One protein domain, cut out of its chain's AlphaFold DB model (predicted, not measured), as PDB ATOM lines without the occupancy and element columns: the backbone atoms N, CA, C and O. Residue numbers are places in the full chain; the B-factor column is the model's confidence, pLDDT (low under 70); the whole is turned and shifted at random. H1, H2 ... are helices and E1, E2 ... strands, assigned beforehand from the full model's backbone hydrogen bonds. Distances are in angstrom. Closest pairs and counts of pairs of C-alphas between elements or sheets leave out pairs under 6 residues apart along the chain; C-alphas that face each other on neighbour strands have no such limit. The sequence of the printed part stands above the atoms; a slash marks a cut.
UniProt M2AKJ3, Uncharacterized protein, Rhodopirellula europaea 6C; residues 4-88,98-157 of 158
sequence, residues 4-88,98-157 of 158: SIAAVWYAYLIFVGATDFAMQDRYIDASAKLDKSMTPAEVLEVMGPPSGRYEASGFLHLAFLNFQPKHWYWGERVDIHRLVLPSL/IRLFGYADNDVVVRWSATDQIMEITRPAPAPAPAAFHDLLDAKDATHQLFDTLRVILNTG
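What this domain is: This is residues 4 to 88 and 98 to 157 of the 158 residues of an uncharacterized protein of Rhodopirellula europaea 6C (UniProt M2AKJ3). A small four-stranded antiparallel sheet sits at one end of the long helix H1, which runs toward the sheet from residue 4 and reaches it with its residues 23 to 31. The second long helix, H3, crosses H1 near H1's middle at about a right angle and sticks out with residues 142 to 156, while the short helix H2 sits by the end of H1 and only grazes the sheet. The printed part has 145 residues, with three named helices and four named strands in the order H1 H2 E1 E2 E3 E4 H3; the sheet's order is E1 E2 E3 E4, and the class is mixed, helices and strands. The whole is loose, with a radius of gyration of the C-alphas of 18.7 A and spans of 55 by 47 by 33 A.

How they stand to each other: The sheet has edge strands E1, residues 52 to 55, and E4, residues 118 to 122, and inner strands E2, residues 70 to 74, and E3, residues 108 to 112. E1 and E2 form an antiparallel hairpin, with N 54 and O 71 at 2.8 A. E2 and E3 are antiparallel at 161 degrees, with N 72 and O 110 at 2.9 A. E3 and E4 form an antiparallel hairpin, with N 111 and O 120 at 2.8 A. H1, residues 4 to 31, is on the sheet and stands at the sheet's level, its height over the sheet 2.1 A; its closest C-alphas to E3 are those of Ile 28 and Val 108, 6.5 A apart. H2, residues 40 to 47, touches residues 27 to 31 of H1 at a steep tilt of 56 degrees, opposite ways; the closest C-alphas, those of Ala 30 and Met 47, are 5.8 A apart. H3, residues 131 to 156, touches H1 about perpendicular, at 83 degrees, through residues 133 to 137 of H3 and 15 to 23 of H1; the closest C-alphas, those of Thr 19 and Leu 137, are 4.9 A apart. H3 is not on the sheet and is apart from H2. In H1, H2 and H3 every O i to N i+4 pair is within hydrogen-bond range.

Where its parts are: H1 runs 40.5 A from C-alpha 4 at (23.521, -29.870, -51.753) to C-alpha 31 at (33.702, 9.187, -48.808). H2 is 10.4 A long, E1 10.5 A, E2 13.7 A, E3 13.2 A and E4 11.0 A. H3 runs 38.0 A and ends with C-alpha 156 at (0.707, -0.053, -64.306).

The domain as a whole: The two C-alphas farthest apart, those of Leu 60 and Gly 157, are 56.0 A apart. Residues 89 to 97 are not printed, and C-alphas 88 and 98 are 21.2 A apart across the cut. The link from E1 to E2 is long, 14 residues, of which 58 to 64 stand free. The mean pLDDT of the printed part is 72.5, and 61 residues are under 70, among them 55 to 69, 76 to 88, 98 to 105 and 145 to 157.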
ATOM      1  N   SER A   4      24.130 -30.888 -50.894       69.31
ATOM      2  CA  SER A   4      23.521 -29.870 -51.753       69.31
ATOM      3  C   SER A   4      23.056 -28.628 -50.990       69.31
ATOM      4  O   SER A   4      23.246 -27.512 -51.467       69.31
ATOM      5  N   ILE A   5      22.486 -28.787 -49.792       66.06
ATOM      6  CA  ILE A   5      22.024 -27.649 -48.985       66.06
ATOM      7  C   ILE A   5      23.237 -26.895 -48.433       66.06
ATOM      8  O   ILE A   5      23.234 -25.667 -48.395       66.06
ATOM      9  N   ALA A   6      24.291 -27.616 -48.035       61.50
ATOM     10  CA  ALA A   6      25.529 -26.998 -47.572       61.50
ATOM     11  C   ALA A   6      26.217 -26.222 -48.707       61.50
ATOM     12  O   ALA A   6      26.622 -25.083 -48.505       61.50
ATOM     13  N   ALA A   7      26.277 -26.789 -49.916       66.12
ATOM     14  CA  ALA A   7      26.843 -26.126 -51.088       66.12
ATOM     15  C   ALA A   7      26.094 -24.834 -51.458       66.12
ATOM     16  O   ALA A   7      26.728 -23.801 -51.669       66.12
ATOM     17  N   VAL A   8      24.757 -24.864 -51.478       69.00
ATOM     18  CA  VAL A   8      23.930 -23.665 -51.716       69.00
ATOM     19  C   VAL A   8      24.164 -22.618 -50.628       69.00
ATOM     20  O   VAL A   8      24.280 -21.431 -50.925       69.00
ATOM     21  N   TRP A   9      24.289 -23.054 -49.376       60.97
ATOM     22  CA  TRP A   9      24.572 -22.168 -48.256       60.97
ATOM     23  C   TRP A   9      25.945 -21.489 -48.376       60.97
ATOM     24  O   TRP A   9      26.041 -20.274 -48.226       60.97
ATOM     25  N   TYR A  10      27.005 -22.227 -48.720       64.56
ATOM     26  CA  TYR A  10      28.327 -21.635 -48.956       64.56
ATOM     27  C   TYR A  10      28.339 -20.689 -50.151       64.56
ATOM     28  O   TYR A  10      28.936 -19.619 -50.065       64.56
ATOM     29  N   ALA A  11      27.666 -21.053 -51.242       67.50
ATOM     30  CA  ALA A  11      27.546 -20.182 -52.404       67.50
ATOM     31  C   ALA A  11      26.858 -18.858 -52.038       67.50
ATOM     32  O   ALA A  11      27.335 -17.796 -52.430       67.50
ATOM     33  N   TYR A  12      25.796 -18.914 -51.229       70.00
ATOM     34  CA  TYR A  12      25.129 -17.724 -50.704       70.00
ATOM     35  C   TYR A  12      26.076 -16.856 -49.864       70.00
ATOM     36  O   TYR A  12      26.168 -15.656 -50.104       70.00
ATOM     37  N   LEU A  13      26.821 -17.453 -48.928       65.88
ATOM     38  CA  LEU A  13      27.766 -16.720 -48.079       65.88
ATOM     39  C   LEU A  13      28.886 -16.049 -48.878       65.88
ATOM     40  O   LEU A  13      29.200 -14.891 -48.626       65.88
ATOM     41  N   ILE A  14      29.469 -16.762 -49.846       68.56
ATOM     42  CA  ILE A  14      30.513 -16.219 -50.723       68.56
ATOM     43  C   ILE A  14      29.956 -15.062 -51.547       68.56
ATOM     44  O   ILE A  14      30.605 -14.027 -51.655       68.56
ATOM     45  N   PHE A  15      28.754 -15.218 -52.106       69.31
ATOM     46  CA  PHE A  15      28.125 -14.175 -52.908       69.31
ATOM     47  C   PHE A  15      27.861 -12.917 -52.078       69.31
ATOM     48  O   PHE A  15      28.281 -11.831 -52.463       69.31
ATOM     49  N   VAL A  16      27.215 -13.065 -50.918       70.94
ATOM     50  CA  VAL A  16      26.912 -11.938 -50.027       70.94
ATOM     51  C   VAL A  16      28.198 -11.251 -49.578       70.94
ATOM     52  O   VAL A  16      28.331 -10.050 -49.795       70.94
ATOM     53  N   GLY A  17      29.165 -12.010 -49.057       69.06
ATOM     54  CA  GLY A  17      30.426 -11.465 -48.562       69.06
ATOM     55  C   GLY A  17      31.263 -10.775 -49.640       69.06
ATOM     56  O   GLY A  17      31.821  -9.713 -49.392       69.06
ATOM     57  N   ALA A  18      31.308 -11.321 -50.859       71.44
ATOM     58  CA  ALA A  18      31.975 -10.667 -51.983       71.44
ATOM     59  C   ALA A  18      31.301  -9.334 -52.342       71.44
ATOM     60  O   ALA A  18      31.985  -8.328 -52.524       71.44
ATOM     61  N   THR A  19      29.965  -9.308 -52.411       76.00
ATOM     62  CA  THR A  19      29.234  -8.071 -52.730       76.00
ATOM     63  C   THR A  19      29.344  -7.021 -51.633       76.00
ATOM     64  O   THR A  19      29.433  -5.837 -51.945       76.00
ATOM     65  N   ASP A  20      29.371  -7.439 -50.369       76.88
ATOM     66  CA  ASP A  20      29.527  -6.546 -49.224       76.88
ATOM     67  C   ASP A  20      30.940  -5.934 -49.208       76.88
ATOM     68  O   ASP A  20      31.072  -4.714 -49.100       76.88
ATOM     69  N   PHE A  21      31.976  -6.731 -49.493       75.38
ATOM     70  CA  PHE A  21      33.352  -6.235 -49.552       75.38
ATOM     71  C   PHE A  21      33.566  -5.231 -50.699       75.38
ATOM     72  O   PHE A  21      34.182  -4.183 -50.510       75.38
ATOM     73  N   ALA A  22      32.993  -5.498 -51.877       81.62
ATOM     74  CA  ALA A  22      33.000  -4.544 -52.989       81.62
ATOM     75  C   ALA A  22      32.185  -3.274 -52.683       81.62
ATOM     76  O   ALA A  22      32.555  -2.174 -53.099       81.62
ATOM     77  N   MET A  23      31.084  -3.396 -51.934       83.69
ATOM     78  CA  MET A  23      30.303  -2.240 -51.496       83.69
ATOM     79  C   MET A  23      31.096  -1.373 -50.510       83.69
ATOM     80  O   MET A  23      31.009  -0.146 -50.569       83.69
ATOM     81  N   GLN A  24      31.911  -1.986 -49.650       84.00
ATOM     82  CA  GLN A  24      32.763  -1.259 -48.715       84.00
ATOM     83  C   GLN A  24      33.787  -0.372 -49.432       84.00
ATOM     84  O   GLN A  24      33.926   0.801 -49.081       84.00
ATOM     85  N   ASP A  25      34.429  -0.886 -50.483       86.62
ATOM     86  CA  ASP A  25      35.303  -0.092 -51.358       86.62
ATOM     87  C   ASP A  25      34.555   1.114 -51.951       86.62
ATOM     88  O   ASP A  25      35.049   2.240 -51.900       86.62
ATOM     89  N   ARG A  26      33.319   0.917 -52.436       88.94
ATOM     90  CA  ARG A  26      32.494   2.017 -52.974       88.94
ATOM     91  C   ARG A  26      32.196   3.084 -51.929       88.94
ATOM     92  O   ARG A  26      32.224   4.270 -52.258       88.94
ATOM     93  N   TYR A  27      31.920   2.696 -50.685       90.00
ATOM     94  CA  TYR A  27      31.723   3.656 -49.600       90.00
ATOM     95  C   TYR A  27      32.999   4.435 -49.292       90.00
ATOM     96  O   TYR A  27      32.930   5.650 -49.103       90.00
ATOM     97  N   ILE A  28      34.161   3.781 -49.282       89.81
ATOM     98  CA  ILE A  28      35.454   4.444 -49.074       89.81
ATOM     99  C   ILE A  28      35.719   5.454 -50.197       89.81
ATOM    100  O   ILE A  28      35.990   6.624 -49.909       89.81
ATOM    101  N   ASP A  29      35.545   5.051 -51.454       91.25
ATOM    102  CA  ASP A  29      35.746   5.911 -52.624       91.25
ATOM    103  C   ASP A  29      34.767   7.092 -52.656       91.25
ATOM    104  O   ASP A  29      35.156   8.234 -52.921       91.25
ATOM    105  N   ALA A  30      33.489   6.857 -52.347       91.62
ATOM    106  CA  ALA A  30      32.495   7.921 -52.234       91.62
ATOM    107  C   ALA A  30      32.848   8.890 -51.097       91.62
ATOM    108  O   ALA A  30      32.765  10.110 -51.271       91.62
ATOM    109  N   SER A  31      33.338   8.371 -49.967       92.69
ATOM    110  CA  SER A  31      33.702   9.187 -48.808       92.69
ATOM    111  C   SER A  31      34.848  10.155 -49.096       92.69
ATOM    112  O   SER A  31      34.958  11.189 -48.434       92.69
ATOM    113  N   ALA A  32      35.713   9.858 -50.071       92.44
ATOM    114  CA  ALA A  32      36.802  10.743 -50.480       92.44
ATOM    115  C   ALA A  32      36.293  12.061 -51.092       92.44
ATOM    116  O   ALA A  32      37.015  13.054 -51.094       92.44
ATOM    117  N   LYS A  33      35.039  12.087 -51.564       93.12
ATOM    118  CA  LYS A  33      34.382  13.274 -52.129       93.12
ATOM    119  C   LYS A  33      33.736  14.163 -51.066       93.12
ATOM    120  O   LYS A  33      33.325  15.272 -51.387       93.12
ATOM    121  N   LEU A  34      33.618  13.682 -49.829       92.31
ATOM    122  CA  LEU A  34      32.977  14.421 -48.747       92.31
ATOM    123  C   LEU A  34      33.867  15.549 -48.224       92.31
ATOM    124  O   LEU A  34      35.026  15.317 -47.867       92.31
ATOM    125  N   ASP A  35      33.278  16.735 -48.087       91.50
ATOM    126  CA  ASP A  35      33.897  17.910 -47.473       91.50
ATOM    127  C   ASP A  35      33.173  18.308 -46.181       91.50
ATOM    128  O   ASP A  35      31.967  18.104 -46.044       91.50
ATOM    129  N   LYS A  36      33.894  18.904 -45.225       89.12
ATOM    130  CA  LYS A  36      33.325  19.321 -43.935       89.12
ATOM    131  C   LYS A  36      32.252  20.409 -44.049       89.12
ATOM    132  O   LYS A  36      31.471  20.569 -43.112       89.12
ATOM    133  N   SER A  37      32.207  21.153 -45.153       91.38
ATOM    134  CA  SER A  37      31.162  22.142 -45.415       91.38
ATOM    135  C   SER A  37      29.850  21.531 -45.908       91.38
ATOM    136  O   SER A  37      28.872  22.266 -46.023       91.38
ATOM    137  N   MET A  38      29.825  20.233 -46.233       93.56
ATOM    138  CA  MET A  38      28.639  19.585 -46.786       93.56
ATOM    139  C   MET A  38      27.523  19.454 -45.751       93.56
ATOM    140  O   MET A  38      27.732  19.106 -44.586       93.56
ATOM    141  N   THR A  39      26.310  19.695 -46.222       93.50
ATOM    142  CA  THR A  39      25.061  19.491 -45.497       93.50
ATOM    143  C   THR A  39      24.690  18.005 -45.438       93.50
ATOM    144  O   THR A  39      25.136  17.205 -46.265       93.50
ATOM    145  N   PRO A  40      23.796  17.606 -44.516       91.38
ATOM    146  CA  PRO A  40      23.274  16.240 -44.470       91.38
ATOM    147  C   PRO A  40      22.679  15.750 -45.795       91.38
ATOM    148  O   PRO A  40      22.818  14.576 -46.123       91.38
ATOM    149  N   ALA A  41      22.024  16.630 -46.558       93.31
ATOM    150  CA  ALA A  41      21.431  16.273 -47.844       93.31
ATOM    151  C   ALA A  41      22.502  15.971 -48.901       93.31
ATOM    152  O   ALA A  41      22.420  14.940 -49.563       93.31
ATOM    153  N   GLU A  42      23.537  16.809 -48.995       94.19
ATOM    154  CA  GLU A  42      24.658  16.606 -49.923       94.19
ATOM    155  C   GLU A  42      25.428  15.319 -49.594       94.19
ATOM    156  O   GLU A  42      25.781  14.557 -50.491       94.19
ATOM    157  N   VAL A  43      25.620  15.005 -48.306       92.12
ATOM    158  CA  VAL A  43      26.244  13.733 -47.910       92.12
ATOM    159  C   VAL A  43      25.401  12.530 -48.334       92.12
ATOM    160  O   VAL A  43      25.959  11.536 -48.790       92.12
ATOM    161  N   LEU A  44      24.070  12.602 -48.219       92.81
ATOM    162  CA  LEU A  44      23.179  11.525 -48.673       92.81
ATOM    163  C   LEU A  44      23.160  11.380 -50.195       92.81
ATOM    164  O   LEU A  44      22.982  10.269 -50.684       92.81
ATOM    165  N   GLU A  45      23.343  12.467 -50.937       93.19
ATOM    166  CA  GLU A  45      23.451  12.426 -52.395       93.19
ATOM    167  C   GLU A  45      24.741  11.725 -52.839       93.19
ATOM    168  O   GLU A  45      24.718  10.897 -53.747       93.19
ATOM    169  N   VAL A  46      25.859  11.999 -52.159       93.00
ATOM    170  CA  VAL A  46      27.165  11.400 -52.480       93.00
ATOM    171  C   VAL A  46      27.266   9.946 -52.021       93.00
ATOM    172  O   VAL A  46      27.747   9.094 -52.767       93.00
ATOM    173  N   MET A  47      26.863   9.663 -50.783       91.25
ATOM    174  CA  MET A  47      27.083   8.363 -50.136       91.25
ATOM    175  C   MET A  47      25.887   7.415 -50.255       91.25
ATOM    176  O   MET A  47      26.001   6.230 -49.939       91.25
ATOM    177  N   GLY A  48      24.718   7.929 -50.635       88.75
ATOM    178  CA  GLY A  48      23.459   7.223 -50.455       88.75
ATOM    179  C   GLY A  48      23.018   7.155 -48.982       88.75
ATOM    180  O   GLY A  48      23.649   7.731 -48.084       88.75
ATOM    181  N   PRO A  49      21.909   6.448 -48.700       86.62
ATOM    182  CA  PRO A  49      21.401   6.305 -47.342       86.62
ATOM    183  C   PRO A  49      22.411   5.562 -46.449       86.62
ATOM    184  O   PRO A  49      22.949   4.539 -46.875       86.62
ATOM    185  N   PRO A  50      22.650   6.022 -45.204       85.44
ATOM    186  CA  PRO A  50      23.566   5.349 -44.294       85.44
ATOM    187  C   PRO A  50      23.051   3.966 -43.902       85.44
ATOM    188  O   PRO A  50      21.838   3.739 -43.797       85.44
ATOM    189  N   SER A  51      23.985   3.062 -43.615       80.56
ATOM    190  CA  SER A  51      23.689   1.739 -43.061       80.56
ATOM    191  C   SER A  51      23.010   1.856 -41.697       80.56
ATOM    192  O   SER A  51      22.086   1.093 -41.413       80.56
ATOM    193  N   GLY A  52      23.382   2.871 -40.910       77.00
ATOM    194  CA  GLY A  52      22.651   3.262 -39.712       77.00
ATOM    195  C   GLY A  52      23.066   4.625 -39.154       77.00
ATOM    196  O   GLY A  52      23.969   5.302 -39.654       77.00
ATOM    197  N   ARG A  53      22.355   5.050 -38.107       81.19
ATOM    198  CA  ARG A  53      22.564   6.328 -37.416       81.19
ATOM    199  C   ARG A  53      22.613   6.081 -35.913       81.19
ATOM    200  O   ARG A  53      21.719   5.429 -35.379       81.19
ATOM    201  N   TYR A  54      23.626   6.619 -35.250       71.81
ATOM    202  CA  TYR A  54      23.802   6.549 -33.804       71.81
ATOM    203  C   TYR A  54      23.831   7.950 -33.201       71.81
ATOM    204  O   TYR A  54      24.428   8.872 -33.754       71.81
ATOM    205  N   GLU A  55      23.210   8.105 -32.039       64.56
ATOM    206  CA  GLU A  55      23.479   9.228 -31.144       64.56
ATOM    207  C   GLU A  55      24.645   8.818 -30.242       64.56
ATOM    208  O   GLU A  55      24.645   7.703 -29.708       64.56
ATOM    209  N   ALA A  56      25.663   9.672 -30.105       56.00
ATOM    210  CA  ALA A  56      26.854   9.378 -29.313       56.00
ATOM    211  C   ALA A  56      26.504   9.277 -27.813       56.00
ATOM    212  O   ALA A  56      26.658  10.235 -27.066       56.00
ATOM    213  N   SER A  57      26.002   8.130 -27.355       51.16
ATOM    214  CA  SER A  57      25.402   7.994 -26.026       51.16
ATOM    215  C   SER A  57      26.236   7.124 -25.080       51.16
ATOM    216  O   SER A  57      26.419   5.927 -25.278       51.16
ATOM    217  N   GLY A  58      26.728   7.745 -24.003       43.28
ATOM    218  CA  GLY A  58      27.082   7.077 -22.746       43.28
ATOM    219  C   GLY A  58      25.933   7.175 -21.730       43.28
ATOM    220  O   GLY A  58      25.015   7.974 -21.900       43.28
ATOM    221  N   PHE A  59      25.998   6.395 -20.645       40.97
ATOM    222  CA  PHE A  59      24.943   6.154 -19.634       40.97
ATOM    223  C   PHE A  59      24.295   7.404 -18.972       40.97
ATOM    224  O   PHE A  59      23.244   7.295 -18.351       40.97
ATOM    225  N   LEU A  60      24.848   8.611 -19.130       42.66
ATOM    226  CA  LEU A  60      24.332   9.874 -18.559       42.66
ATOM    227  C   LEU A  60      23.249  10.571 -19.427       42.66
ATOM    228  O   LEU A  60      23.013  11.772 -19.309       42.66
ATOM    229  N   HIS A  61      22.577   9.822 -20.305       46.03
ATOM    230  CA  HIS A  61      21.821  10.329 -21.461       46.03
ATOM    231  C   HIS A  61      20.481  11.045 -21.174       46.03
ATOM    232  O   HIS A  61      19.941  11.707 -22.056       46.03
ATOM    233  N   LEU A  62      19.916  10.965 -19.965       45.72
ATOM    234  CA  LEU A  62      18.560  11.484 -19.697       45.72
ATOM    235  C   LEU A  62      18.460  13.018 -19.545       45.72
ATOM    236  O   LEU A  62      17.350  13.536 -19.473       45.72
ATOM    237  N   ALA A  63      19.576  13.753 -19.512       51.31
ATOM    238  CA  ALA A  63      19.565  15.187 -19.190       51.31
ATOM    239  C   ALA A  63      19.770  16.151 -20.384       51.31
ATOM    240  O   ALA A  63      19.465  17.332 -20.242       51.31
ATOM    241  N   PHE A  64      20.259  15.699 -21.553       48.59
ATOM    242  CA  PHE A  64      20.733  16.608 -22.624       48.59
ATOM    243  C   PHE A  64      20.422  16.145 -24.064       48.59
ATOM    244  O   PHE A  64      21.282  16.208 -24.941       48.59
ATOM    245  N   LEU A  65      19.186  15.712 -24.327       47.75
ATOM    246  CA  LEU A  65      18.742  15.147 -25.618       47.75
ATOM    247  C   LEU A  65      18.969  16.035 -26.869       47.75
ATOM    248  O   LEU A  65      18.949  15.516 -27.976       47.75
ATOM    249  N   ASN A  66      19.232  17.342 -26.731       50.88
ATOM    250  CA  ASN A  66      19.308  18.285 -27.866       50.88
ATOM    251  C   ASN A  66      20.724  18.772 -28.243       50.88
ATOM    252  O   ASN A  66      20.851  19.627 -29.116       50.88
ATOM    253  N   PHE A  67      21.790  18.266 -27.612       53.25
ATOM    254  CA  PHE A  67      23.166  18.759 -27.834       53.25
ATOM    255  C   PHE A  67      24.179  17.663 -28.195       53.25
ATOM    256  O   PHE A  67      25.388  17.892 -28.161       53.25
ATOM    257  N   GLN A  68      23.706  16.465 -28.535       58.75
ATOM    258  CA  GLN A  68      24.573  15.314 -28.766       58.75
ATOM    259  C   GLN A  68      25.104  15.294 -30.212       58.75
ATOM    260  O   GLN A  68      24.339  15.525 -31.153       58.75
ATOM    261  N   PRO A  69      26.400  15.002 -30.420       64.12
ATOM    262  CA  PRO A  69      26.911  14.709 -31.749       64.12
ATOM    263  C   PRO A  69      26.273  13.423 -32.296       64.12
ATOM    264  O   PRO A  69      26.099  12.438 -31.573       64.12
ATOM    265  N   LYS A  70      25.931  13.440 -33.586       82.44
ATOM    266  CA  LYS A  70      25.307  12.313 -34.296       82.44
ATOM    267  C   LYS A  70      26.377  11.589 -35.111       82.44
ATOM    268  O   LYS A  70      27.298  12.216 -35.625       82.44
ATOM    269  N   HIS A  71      26.266  10.282 -35.273       84.81
ATOM    270  CA  HIS A  71      27.161   9.476 -36.103       84.81
ATOM    271  C   HIS A  71      26.350   8.779 -37.175       84.81
ATOM    272  O   HIS A  71      25.382   8.085 -36.876       84.81
ATOM    273  N   TRP A  72      26.723   8.972 -38.431       88.56
ATOM    274  CA  TRP A  72      26.192   8.197 -39.547       88.56
ATOM    275  C   TRP A  72      27.297   7.283 -40.035       88.56
ATOM    276  O   TRP A  72      28.441   7.724 -40.125       88.56
ATOM    277  N   TYR A  73      26.968   6.033 -40.334       86.69
ATOM    278  CA  TYR A  73      27.957   5.086 -40.825       86.69
ATOM    279  C   TYR A  73      27.467   4.350 -42.064       86.69
ATOM    280  O   TYR A  73      26.268   4.106 -42.233       86.69
ATOM    281  N   TRP A  74      28.429   4.007 -42.910       87.06
ATOM    282  CA  TRP A  74      28.269   3.199 -44.107       87.06
ATOM    283  C   TRP A  74      29.209   2.005 -43.980       87.06
ATOM    284  O   TRP A  74      30.419   2.158 -43.794       87.06
ATOM    285  N   GLY A  75      28.593   0.833 -44.005       75.75
ATOM    286  CA  GLY A  75      29.197  -0.449 -43.680       75.75
ATOM    287  C   GLY A  75      28.257  -1.594 -44.047       75.75
ATOM    288  O   GLY A  75      27.080  -1.375 -44.364       75.75
ATOM    289  N   GLU A  76      28.772  -2.812 -44.019       63.44
ATOM    290  CA  GLU A  76      28.077  -4.014 -44.484       63.44
ATOM    291  C   GLU A  76      26.835  -4.371 -43.611       63.44
ATOM    292  O   GLU A  76      26.746  -3.980 -42.442       63.44
ATOM    293  N   ARG A  77      25.840  -5.111 -44.159       54.47
ATOM    294  CA  ARG A  77      24.504  -5.343 -43.527       54.47
ATOM    295  C   ARG A  77      24.144  -6.753 -42.991       54.47
ATOM    296  O   ARG A  77      23.143  -6.852 -42.283       54.47
ATOM    297  N   VAL A  78      24.858  -7.839 -43.293       43.50
ATOM    298  CA  VAL A  78      24.447  -9.226 -42.949       43.50
ATOM    299  C   VAL A  78      25.143  -9.829 -41.701       43.50
ATOM    300  O   VAL A  78      26.272 -10.309 -41.751       43.50
ATOM    301  N   ASP A  79      24.420  -9.886 -40.574       44.19
ATOM    302  CA  ASP A  79      24.810 -10.571 -39.321       44.19
ATOM    303  C   ASP A  79      24.527 -12.084 -39.390       44.19
ATOM    304  O   ASP A  79      23.387 -12.508 -39.598       44.19
ATOM    305  N   ILE A  80      25.555 -12.913 -39.180       42.31
ATOM    306  CA  ILE A  80      25.418 -14.377 -39.145       42.31
ATOM    307  C   ILE A  80      26.037 -15.023 -37.903       42.31
ATOM    308  O   ILE A  80      26.329 -16.221 -37.889       42.31
ATOM    309  N   HIS A  81      26.202 -14.268 -36.815       34.03
ATOM    310  CA  HIS A  81      26.997 -14.694 -35.657       34.03
ATOM    311  C   HIS A  81      26.374 -15.842 -34.822       34.03
ATOM    312  O   HIS A  81      26.928 -16.267 -33.804       34.03
ATOM    313  N   ARG A  82      25.230 -16.390 -35.250       35.75
ATOM    314  CA  ARG A  82      24.598 -17.593 -34.674       35.75
ATOM    315  C   ARG A  82      24.258 -18.679 -35.692       35.75
ATOM    316  O   ARG A  82      23.526 -19.605 -35.344       35.75
ATOM    317  N   LEU A  83      24.783 -18.622 -36.916       38.53
ATOM    318  CA  LEU A  83      24.664 -19.778 -37.800       38.53
ATOM    319  C   LEU A  83      25.701 -20.831 -37.429       38.53
ATOM    320  O   LEU A  83      26.855 -20.816 -37.847       38.53
ATOM    321  N   VAL A  84      25.236 -21.776 -36.618       42.38
ATOM    322  CA  VAL A  84      25.879 -23.070 -36.434       42.38
ATOM    323  C   VAL A  84      25.875 -23.766 -37.793       42.38
ATOM    324  O   VAL A  84      24.830 -24.225 -38.252       42.38
ATOM    325  N   LEU A  85      27.036 -23.833 -38.447       49.09
ATOM    326  CA  LEU A  85      27.234 -24.690 -39.613       49.09
ATOM    327  C   LEU A  85      27.012 -26.137 -39.150       49.09
ATOM    328  O   LEU A  85      27.792 -26.621 -38.331       49.09
ATOM    329  N   PRO A  86      25.994 -26.867 -39.641       45.47
ATOM    330  CA  PRO A  86      25.653 -28.178 -39.085       45.47
ATOM    331  C   PRO A  86      26.696 -29.286 -39.342       45.47
ATOM    332  O   PRO A  86      26.390 -30.451 -39.104       45.47
ATOM    333  N   SER A  87      27.868 -28.983 -39.928       44.97
ATOM    334  CA  SER A  87      28.745 -30.004 -40.533       44.97
ATOM    335  C   SER A  87      30.243 -29.675 -40.711       44.97
ATOM    336  O   SER A  87      30.933 -30.472 -41.339       44.97
ATOM    337  N   LEU A  88      30.794 -28.579 -40.165       46.53
ATOM    338  CA  LEU A  88      32.247 -28.315 -40.248       46.53
ATOM    339  C   LEU A  88      32.975 -28.592 -38.919       46.53
ATOM    340  O   LEU A  88      32.561 -28.057 -37.893       46.53
ATOM    341  N   ILE A  98      29.908  -8.383 -39.091       43.88
ATOM    342  CA  ILE A  98      28.785  -7.436 -38.876       43.88
ATOM    343  C   ILE A  98      28.124  -7.609 -37.494       43.88
ATOM    344  O   ILE A  98      28.230  -8.654 -36.857       43.88
ATOM    345  N   ARG A  99      27.537  -6.513 -36.994       48.62
ATOM    346  CA  ARG A  99      27.656  -5.961 -35.635       48.62
ATOM    347  C   ARG A  99      26.296  -5.778 -34.952       48.62
ATOM    348  O   ARG A  99      25.396  -5.168 -35.515       48.62
ATOM    349  N   LEU A 100      26.180  -6.211 -33.695       36.34
ATOM    350  CA  LEU A 100      24.970  -6.017 -32.877       36.34
ATOM    351  C   LEU A 100      24.859  -4.597 -32.284       36.34
ATOM    352  O   LEU A 100      23.757  -4.162 -31.956       36.34
ATOM    353  N   PHE A 101      25.978  -3.871 -32.153       42.78
ATOM    354  CA  PHE A 101      26.034  -2.524 -31.572       42.78
ATOM    355  C   PHE A 101      27.189  -1.700 -32.172       42.78
ATOM    356  O   PHE A 101      28.340  -2.135 -32.138       42.78
ATOM    357  N   GLY A 102      26.891  -0.488 -32.649       53.94
ATOM    358  CA  GLY A 102      27.879   0.503 -33.095       53.94
ATOM    359  C   GLY A 102      28.463   0.253 -34.493       53.94
ATOM    360  O   GLY A 102      28.298  -0.815 -35.073       53.94
ATOM    361  N   TYR A 103      29.170   1.254 -35.016       56.00
ATOM    362  CA  TYR A 103      29.968   1.168 -36.247       56.00
ATOM    363  C   TYR A 103      31.364   0.621 -35.957       56.00
ATOM    364  O   TYR A 103      31.840   0.721 -34.824       56.00
ATOM    365  N   ALA A 104      32.016   0.071 -36.972       66.19
ATOM    366  CA  ALA A 104      33.299  -0.600 -36.915       66.19
ATOM    367  C   ALA A 104      34.508   0.208 -37.354       66.19
ATOM    368  O   ALA A 104      34.380   1.209 -38.045       66.19
ATOM    369  N   ASP A 105      35.698  -0.268 -36.974       67.88
ATOM    370  CA  ASP A 105      36.968   0.326 -37.412       67.88
ATOM    371  C   ASP A 105      37.144   0.208 -38.933       67.88
ATOM    372  O   ASP A 105      37.915   0.956 -39.526       67.88
ATOM    373  N   ASN A 106      36.423  -0.725 -39.563       72.38
ATOM    374  CA  ASN A 106      36.358  -0.898 -41.005       72.38
ATOM    375  C   ASN A 106      35.185  -0.158 -41.665       72.38
ATOM    376  O   ASN A 106      35.040  -0.321 -42.870       72.38
ATOM    377  N   ASP A 107      34.393   0.646 -40.943       79.06
ATOM    378  CA  ASP A 107      33.272   1.414 -41.505       79.06
ATOM    379  C   ASP A 107      33.678   2.851 -41.846       79.06
ATOM    380  O   ASP A 107      34.515   3.467 -41.181       79.06
ATOM    381  N   VAL A 108      33.017   3.430 -42.850       86.88
ATOM    382  CA  VAL A 108      33.065   4.879 -43.062       86.88
ATOM    383  C   VAL A 108      32.110   5.531 -42.076       86.88
ATOM    384  O   VAL A 108      30.924   5.202 -42.050       86.88
ATOM    385  N   VAL A 109      32.600   6.490 -41.292       89.12
ATOM    386  CA  VAL A 109      31.803   7.158 -40.256       89.12
ATOM    387  C   VAL A 109      31.882   8.660 -40.432       89.12
ATOM    388  O   VAL A 109      32.962   9.244 -40.414       89.12
ATOM    389  N   VAL A 110      30.726   9.304 -40.547       90.38
ATOM    390  CA  VAL A 110      30.606  10.761 -40.534       90.38
ATOM    391  C   VAL A 110      30.039  11.180 -39.189       90.38
ATOM    392  O   VAL A 110      28.927  10.800 -38.805       90.38
ATOM    393  N   ARG A 111      30.815  11.979 -38.459       89.81
ATOM    394  CA  ARG A 111      30.407  12.578 -37.196       89.81
ATOM    395  C   ARG A 111      29.888  13.980 -37.424       89.81
ATOM    396  O   ARG A 111      30.575  14.832 -37.977       89.81
ATOM    397  N   TRP A 112      28.704  14.216 -36.895       88.25
ATOM    398  CA  TRP A 112      27.955  15.448 -36.992       88.25
ATOM    399  C   TRP A 112      27.910  16.149 -35.642       88.25
ATOM    400  O   TRP A 112      27.838  15.504 -34.592       88.25
ATOM    401  N   SER A 113      27.898  17.474 -35.669       85.88
ATOM    402  CA  SER A 113      27.505  18.291 -34.530       85.88
ATOM    403  C   SER A 113      25.986  18.226 -34.321       85.88
ATOM    404  O   SER A 113      25.234  17.752 -35.174       85.88
ATOM    405  N   ALA A 114      25.509  18.768 -33.199       80.50
ATOM    406  CA  ALA A 114      24.074  18.939 -32.963       80.50
ATOM    407  C   ALA A 114      23.400  19.889 -33.979       80.50
ATOM    408  O   ALA A 114      22.191  19.816 -34.178       80.50
ATOM    409  N   THR A 115      24.185  20.754 -34.632       84.62
ATOM    410  CA  THR A 115      23.758  21.708 -35.668       84.62
ATOM    411  C   THR A 115      23.994  21.191 -37.089       84.62
ATOM    412  O   THR A 115      24.040  21.985 -38.024       84.62
ATOM    413  N   ASP A 116      24.167  19.876 -37.250       86.56
ATOM    414  CA  ASP A 116      24.322  19.202 -38.543       86.56
ATOM    415  C   ASP A 116      25.543  19.661 -39.364       86.56
ATOM    416  O   ASP A 116      25.536  19.635 -40.593       86.56
ATOM    417  N   GLN A 117      26.632  20.028 -38.681       89.06
ATOM    418  CA  GLN A 117      27.935  20.258 -39.311       89.06
ATOM    419  C   GLN A 117      28.827  19.029 -39.173       89.06
ATOM    420  O   GLN A 117      28.890  18.423 -38.099       89.06
ATOM    421  N   ILE A 118      29.569  18.684 -40.225       89.81
ATOM    422  CA  ILE A 118      30.525  17.579 -40.169       89.81
ATOM    423  C   ILE A 118      31.718  17.980 -39.300       89.81
ATOM    424  O   ILE A 118      32.498  18.878 -39.616       89.81
ATOM    425  N   MET A 119      31.890  17.263 -38.198       89.44
ATOM    426  CA  MET A 119      33.032  17.413 -37.304       89.44
ATOM    427  C   MET A 119      34.224  16.595 -37.805       89.44
ATOM    428  O   MET A 119      35.366  17.071 -37.823       89.44
ATOM    429  N   GLU A 120      33.954  15.359 -38.223       89.81
ATOM    430  CA  GLU A 120      34.967  14.347 -38.510       89.81
ATOM    431  C   GLU A 120      34.435  13.316 -39.509       89.81
ATOM    432  O   GLU A 120      33.244  13.001 -39.512       89.81
ATOM    433  N   ILE A 121      35.332  12.811 -40.356       91.12
ATOM    434  CA  ILE A 121      35.056  11.741 -41.315       91.12
ATOM    435  C   ILE A 121      36.133  10.679 -41.115       91.12
ATOM    436  O   ILE A 121      37.294  10.897 -41.471       91.12
ATOM    437  N   THR A 122      35.747   9.546 -40.542       90.12
ATOM    438  CA  THR A 122      36.611   8.381 -40.376       90.12
ATOM    439  C   THR A 122      36.536   7.543 -41.637       90.12
ATOM    440  O   THR A 122      35.445   7.178 -42.080       90.12
ATOM    441  N   ARG A 123      37.703   7.256 -42.218       88.81
ATOM    442  CA  ARG A 123      37.835   6.419 -43.408       88.81
ATOM    443  C   ARG A 123      38.721   5.222 -43.078       88.81
ATOM    444  O   ARG A 123      39.868   5.431 -42.677       88.81
ATOM    445  N   PRO A 124      38.211   3.999 -43.228       83.12
ATOM    446  CA  PRO A 124      39.000   2.798 -43.051       83.12
ATOM    447  C   PRO A 124      39.915   2.605 -44.269       83.12
ATOM    448  O   PRO A 124      39.622   3.086 -45.363       83.12
ATOM    449  N   ALA A 125      41.023   1.887 -44.084       80.75
ATOM    450  CA  ALA A 125      41.953   1.534 -45.160       80.75
ATOM    451  C   ALA A 125      42.158   0.006 -45.238       80.75
ATOM    452  O   ALA A 125      43.260  -0.479 -44.967       80.75
ATOM    453  N   PRO A 126      41.096  -0.777 -45.524       75.94
ATOM    454  CA  PRO A 126      41.224  -2.210 -45.759       75.94
ATOM    455  C   PRO A 126      41.974  -2.488 -47.071       75.94
ATOM    456  O   PRO A 126      42.206  -1.595 -47.886       75.94
ATOM    457  N   ALA A 127      42.359  -3.749 -47.283       75.62
ATOM    458  CA  ALA A 127      42.814  -4.182 -48.600       75.62
ATOM    459  C   ALA A 127      41.662  -4.036 -49.614       75.62
ATOM    460  O   ALA A 127      40.531  -4.358 -49.251       75.62
ATOM    461  N   PRO A 128      41.931  -3.597 -50.855       77.19
ATOM    462  CA  PRO A 128      40.888  -3.439 -51.861       77.19
ATOM    463  C   PRO A 128      40.275  -4.791 -52.233       77.19
ATOM    464  O   PRO A 128      40.975  -5.814 -52.298       77.19
ATOM    465  N   ALA A 129      38.978  -4.792 -52.521       78.81
ATOM    466  CA  ALA A 129      38.275  -5.967 -52.998       78.81
ATOM    467  C   ALA A 129      38.778  -6.373 -54.399       78.81
ATOM    468  O   ALA A 129      39.067  -5.524 -55.249       78.81
ATOM    469  N   PRO A 130      38.875  -7.683 -54.691       79.69
ATOM    470  CA  PRO A 130      39.152  -8.161 -56.040       79.69
ATOM    471  C   PRO A 130      38.149  -7.616 -57.067       79.69
ATOM    472  O   PRO A 130      36.951  -7.568 -56.798       79.69
ATOM    473  N   ALA A 131      38.607  -7.307 -58.286       82.94
ATOM    474  CA  ALA A 131      37.751  -6.782 -59.360       82.94
ATOM    475  C   ALA A 131      36.511  -7.657 -59.642       82.94
ATOM    476  O   ALA A 131      35.415  -7.141 -59.826       82.94
ATOM    477  N   ALA A 132      36.653  -8.984 -59.557       75.31
ATOM    478  CA  ALA A 132      35.543  -9.919 -59.744       75.31
ATOM    479  C   ALA A 132      34.390  -9.726 -58.736       75.31
ATOM    480  O   ALA A 132      33.260 -10.120 -59.013       75.31
ATOM    481  N   PHE A 133      34.653  -9.153 -57.558       82.06
ATOM    482  CA  PHE A 133      33.619  -8.883 -56.555       82.06
ATOM    483  C   PHE A 133      32.819  -7.628 -56.909       82.06
ATOM    484  O   PHE A 133      31.613  -7.587 -56.673       82.06
ATOM    485  N   HIS A 134      33.470  -6.643 -57.536       81.44
ATOM    486  CA  HIS A 134      32.804  -5.474 -58.108       81.44
ATOM    487  C   HIS A 134      31.893  -5.879 -59.270       81.44
ATOM    488  O   HIS A 134      30.722  -5.514 -59.258       81.44
ATOM    489  N   ASP A 135      32.373  -6.737 -60.178       80.44
ATOM    490  CA  ASP A 135      31.554  -7.287 -61.271       80.44
ATOM    491  C   ASP A 135      30.316  -8.034 -60.738       80.44
ATOM    492  O   ASP A 135      29.215  -7.941 -61.287       80.44
ATOM    493  N   LEU A 136      30.484  -8.774 -59.636       78.12
ATOM    494  CA  LEU A 136      29.401  -9.497 -58.972       78.12
ATOM    495  C   LEU A 136      28.367  -8.549 -58.351       78.12
ATOM    496  O   LEU A 136      27.162  -8.795 -58.449       78.12
ATOM    497  N   LEU A 137      28.835  -7.475 -57.712       79.75
ATOM    498  CA  LEU A 137      27.978  -6.444 -57.136       79.75
ATOM    499  C   LEU A 137      27.192  -5.706 -58.229       79.75
ATOM    500  O   LEU A 137      25.983  -5.539 -58.095       79.75
ATOM    501  N   ASP A 138      27.838  -5.356 -59.340       84.19
ATOM    502  CA  ASP A 138      27.172  -4.728 -60.485       84.19
ATOM    503  C   ASP A 138      26.113  -5.634 -61.113       84.19
ATOM    504  O   ASP A 138      25.002  -5.190 -61.413       84.19
ATOM    505  N   ALA A 139      26.412  -6.926 -61.260       80.19
ATOM    506  CA  ALA A 139      25.444  -7.898 -61.754       80.19
ATOM    507  C   ALA A 139      24.225  -8.025 -60.819       80.19
ATOM    508  O   ALA A 139      23.085  -8.118 -61.291       80.19
ATOM    509  N   LYS A 140      24.443  -8.000 -59.496       77.50
ATOM    510  CA  LYS A 140      23.375  -7.994 -58.484       77.50
ATOM    511  C   LYS A 140      22.495  -6.749 -58.613       77.50
ATOM    512  O   LYS A 140      21.273  -6.888 -58.699       77.50
ATOM    513  N   ASP A 141      23.096  -5.563 -58.669       79.44
ATOM    514  CA  ASP A 141      22.372  -4.291 -58.754       79.44
ATOM    515  C   ASP A 141      21.556  -4.196 -60.054       79.44
ATOM    516  O   ASP A 141      20.366  -3.867 -60.020       79.44
ATOM    517  N   ALA A 142      22.141  -4.586 -61.191       74.38
ATOM    518  CA  ALA A 142      21.446  -4.639 -62.478       74.38
ATOM    519  C   ALA A 142      20.248  -5.605 -62.459       74.38
ATOM    520  O   ALA A 142      19.177  -5.304 -62.992       74.38
ATOM    521  N   THR A 143      20.403  -6.759 -61.803       72.31
ATOM    522  CA  THR A 143      19.327  -7.748 -61.655       72.31
ATOM    523  C   THR A 143      18.172  -7.188 -60.821       72.31
ATOM    524  O   THR A 143      17.012  -7.320 -61.211       72.31
ATOM    525  N   HIS A 144      18.470  -6.523 -59.701       71.62
ATOM    526  CA  HIS A 144      17.456  -5.882 -58.860       71.62
ATOM    527  C   HIS A 144      16.684  -4.798 -59.629       71.62
ATOM    528  O   HIS A 144      15.453  -4.801 -59.626       71.62
ATOM    529  N   GLN A 145      17.391  -3.932 -60.361       69.62
ATOM    530  CA  GLN A 145      16.776  -2.883 -61.182       69.62
ATOM    531  C   GLN A 145      15.850  -3.444 -62.270       69.62
ATOM    532  O   GLN A 145      14.766  -2.902 -62.504       69.62
ATOM    533  N   LEU A 146      16.248  -4.542 -62.923       67.06
ATOM    534  CA  LEU A 146      15.406  -5.226 -63.903       67.06
ATOM    535  C   LEU A 146      14.103  -5.728 -63.265       67.06
ATOM    536  O   LEU A 146      13.026  -5.495 -63.814       67.06
ATOM    537  N   PHE A 147      14.178  -6.379 -62.099       67.19
ATOM    538  CA  PHE A 147      12.989  -6.871 -61.398       67.19
ATOM    539  C   PHE A 147      12.066  -5.742 -60.935       67.19
ATOM    540  O   PHE A 147      10.849  -5.855 -61.097       67.19
ATOM    541  N   ASP A 148      12.619  -4.645 -60.422       69.31
ATOM    542  CA  ASP A 148      11.829  -3.484 -60.013       69.31
ATOM    543  C   ASP A 148      11.134  -2.831 -61.215       69.31
ATOM    544  O   ASP A 148       9.943  -2.520 -61.155       69.31
ATOM    545  N   THR A 149      11.831  -2.725 -62.350       68.38
ATOM    546  CA  THR A 149      11.263  -2.206 -63.604       68.38
ATOM    547  C   THR A 149      10.124  -3.093 -64.109       68.38
ATOM    548  O   THR A 149       9.041  -2.598 -64.425       68.38
ATOM    549  N   LEU A 150      10.321  -4.415 -64.130       64.31
ATOM    550  CA  LEU A 150       9.282  -5.373 -64.515       64.31
ATOM    551  C   LEU A 150       8.073  -5.307 -63.575       64.31
ATOM    552  O   LEU A 150       6.933  -5.344 -64.035       64.31
ATOM    553  N   ARG A 151       8.300  -5.155 -62.267       67.00
ATOM    554  CA  ARG A 151       7.233  -5.009 -61.273       67.00
ATOM    555  C   ARG A 151       6.409  -3.742 -61.495       67.00
ATOM    556  O   ARG A 151       5.192  -3.789 -61.342       67.00
ATOM    557  N   VAL A 152       7.043  -2.622 -61.845       69.38
ATOM    558  CA  VAL A 152       6.330  -1.381 -62.182       69.38
ATOM    559  C   VAL A 152       5.476  -1.586 -63.432       69.38
ATOM    560  O   VAL A 152       4.277  -1.335 -63.372       69.38
ATOM    561  N   ILE A 153       6.051  -2.137 -64.509       68.44
ATOM    562  CA  ILE A 153       5.338  -2.397 -65.773       68.44
ATOM    563  C   ILE A 153       4.104  -3.283 -65.547       68.44
ATOM    564  O   ILE A 153       3.023  -2.967 -66.043       68.44
ATOM    565  N   LEU A 154       4.243  -4.360 -64.768       64.38
ATOM    566  CA  LEU A 154       3.147  -5.287 -64.466       64.38
ATOM    567  C   LEU A 154       2.042  -4.664 -63.597       64.38
ATOM    568  O   LEU A 154       0.893  -5.081 -63.704       64.38
ATOM    569  N   ASN A 155       2.360  -3.669 -62.762       65.50
ATOM    570  CA  ASN A 155       1.383  -3.008 -61.887       65.50
ATOM    571  C   ASN A 155       0.708  -1.783 -62.526       65.50
ATOM    572  O   ASN A 155      -0.354  -1.377 -62.066       65.50
ATOM    573  N   THR A 156       1.301  -1.183 -63.562       63.19
ATOM    574  CA  THR A 156       0.707  -0.053 -64.306       63.19
ATOM    575  C   THR A 156      -0.004  -0.474 -65.596       63.19
ATOM    576  O   THR A 156      -0.605   0.368 -66.257       63.19
ATOM    577  N   GLY A 157       0.097  -1.749 -65.982       53.75
ATOM    578  CA  GLY A 157      -0.441  -2.304 -67.229       53.75
ATOM    579  C   GLY A 157      -1.713  -3.150 -67.086       53.75
ATOM    580  O   GLY A 157      -1.909  -4.039 -67.912       53.75
TER     581      GLY A 157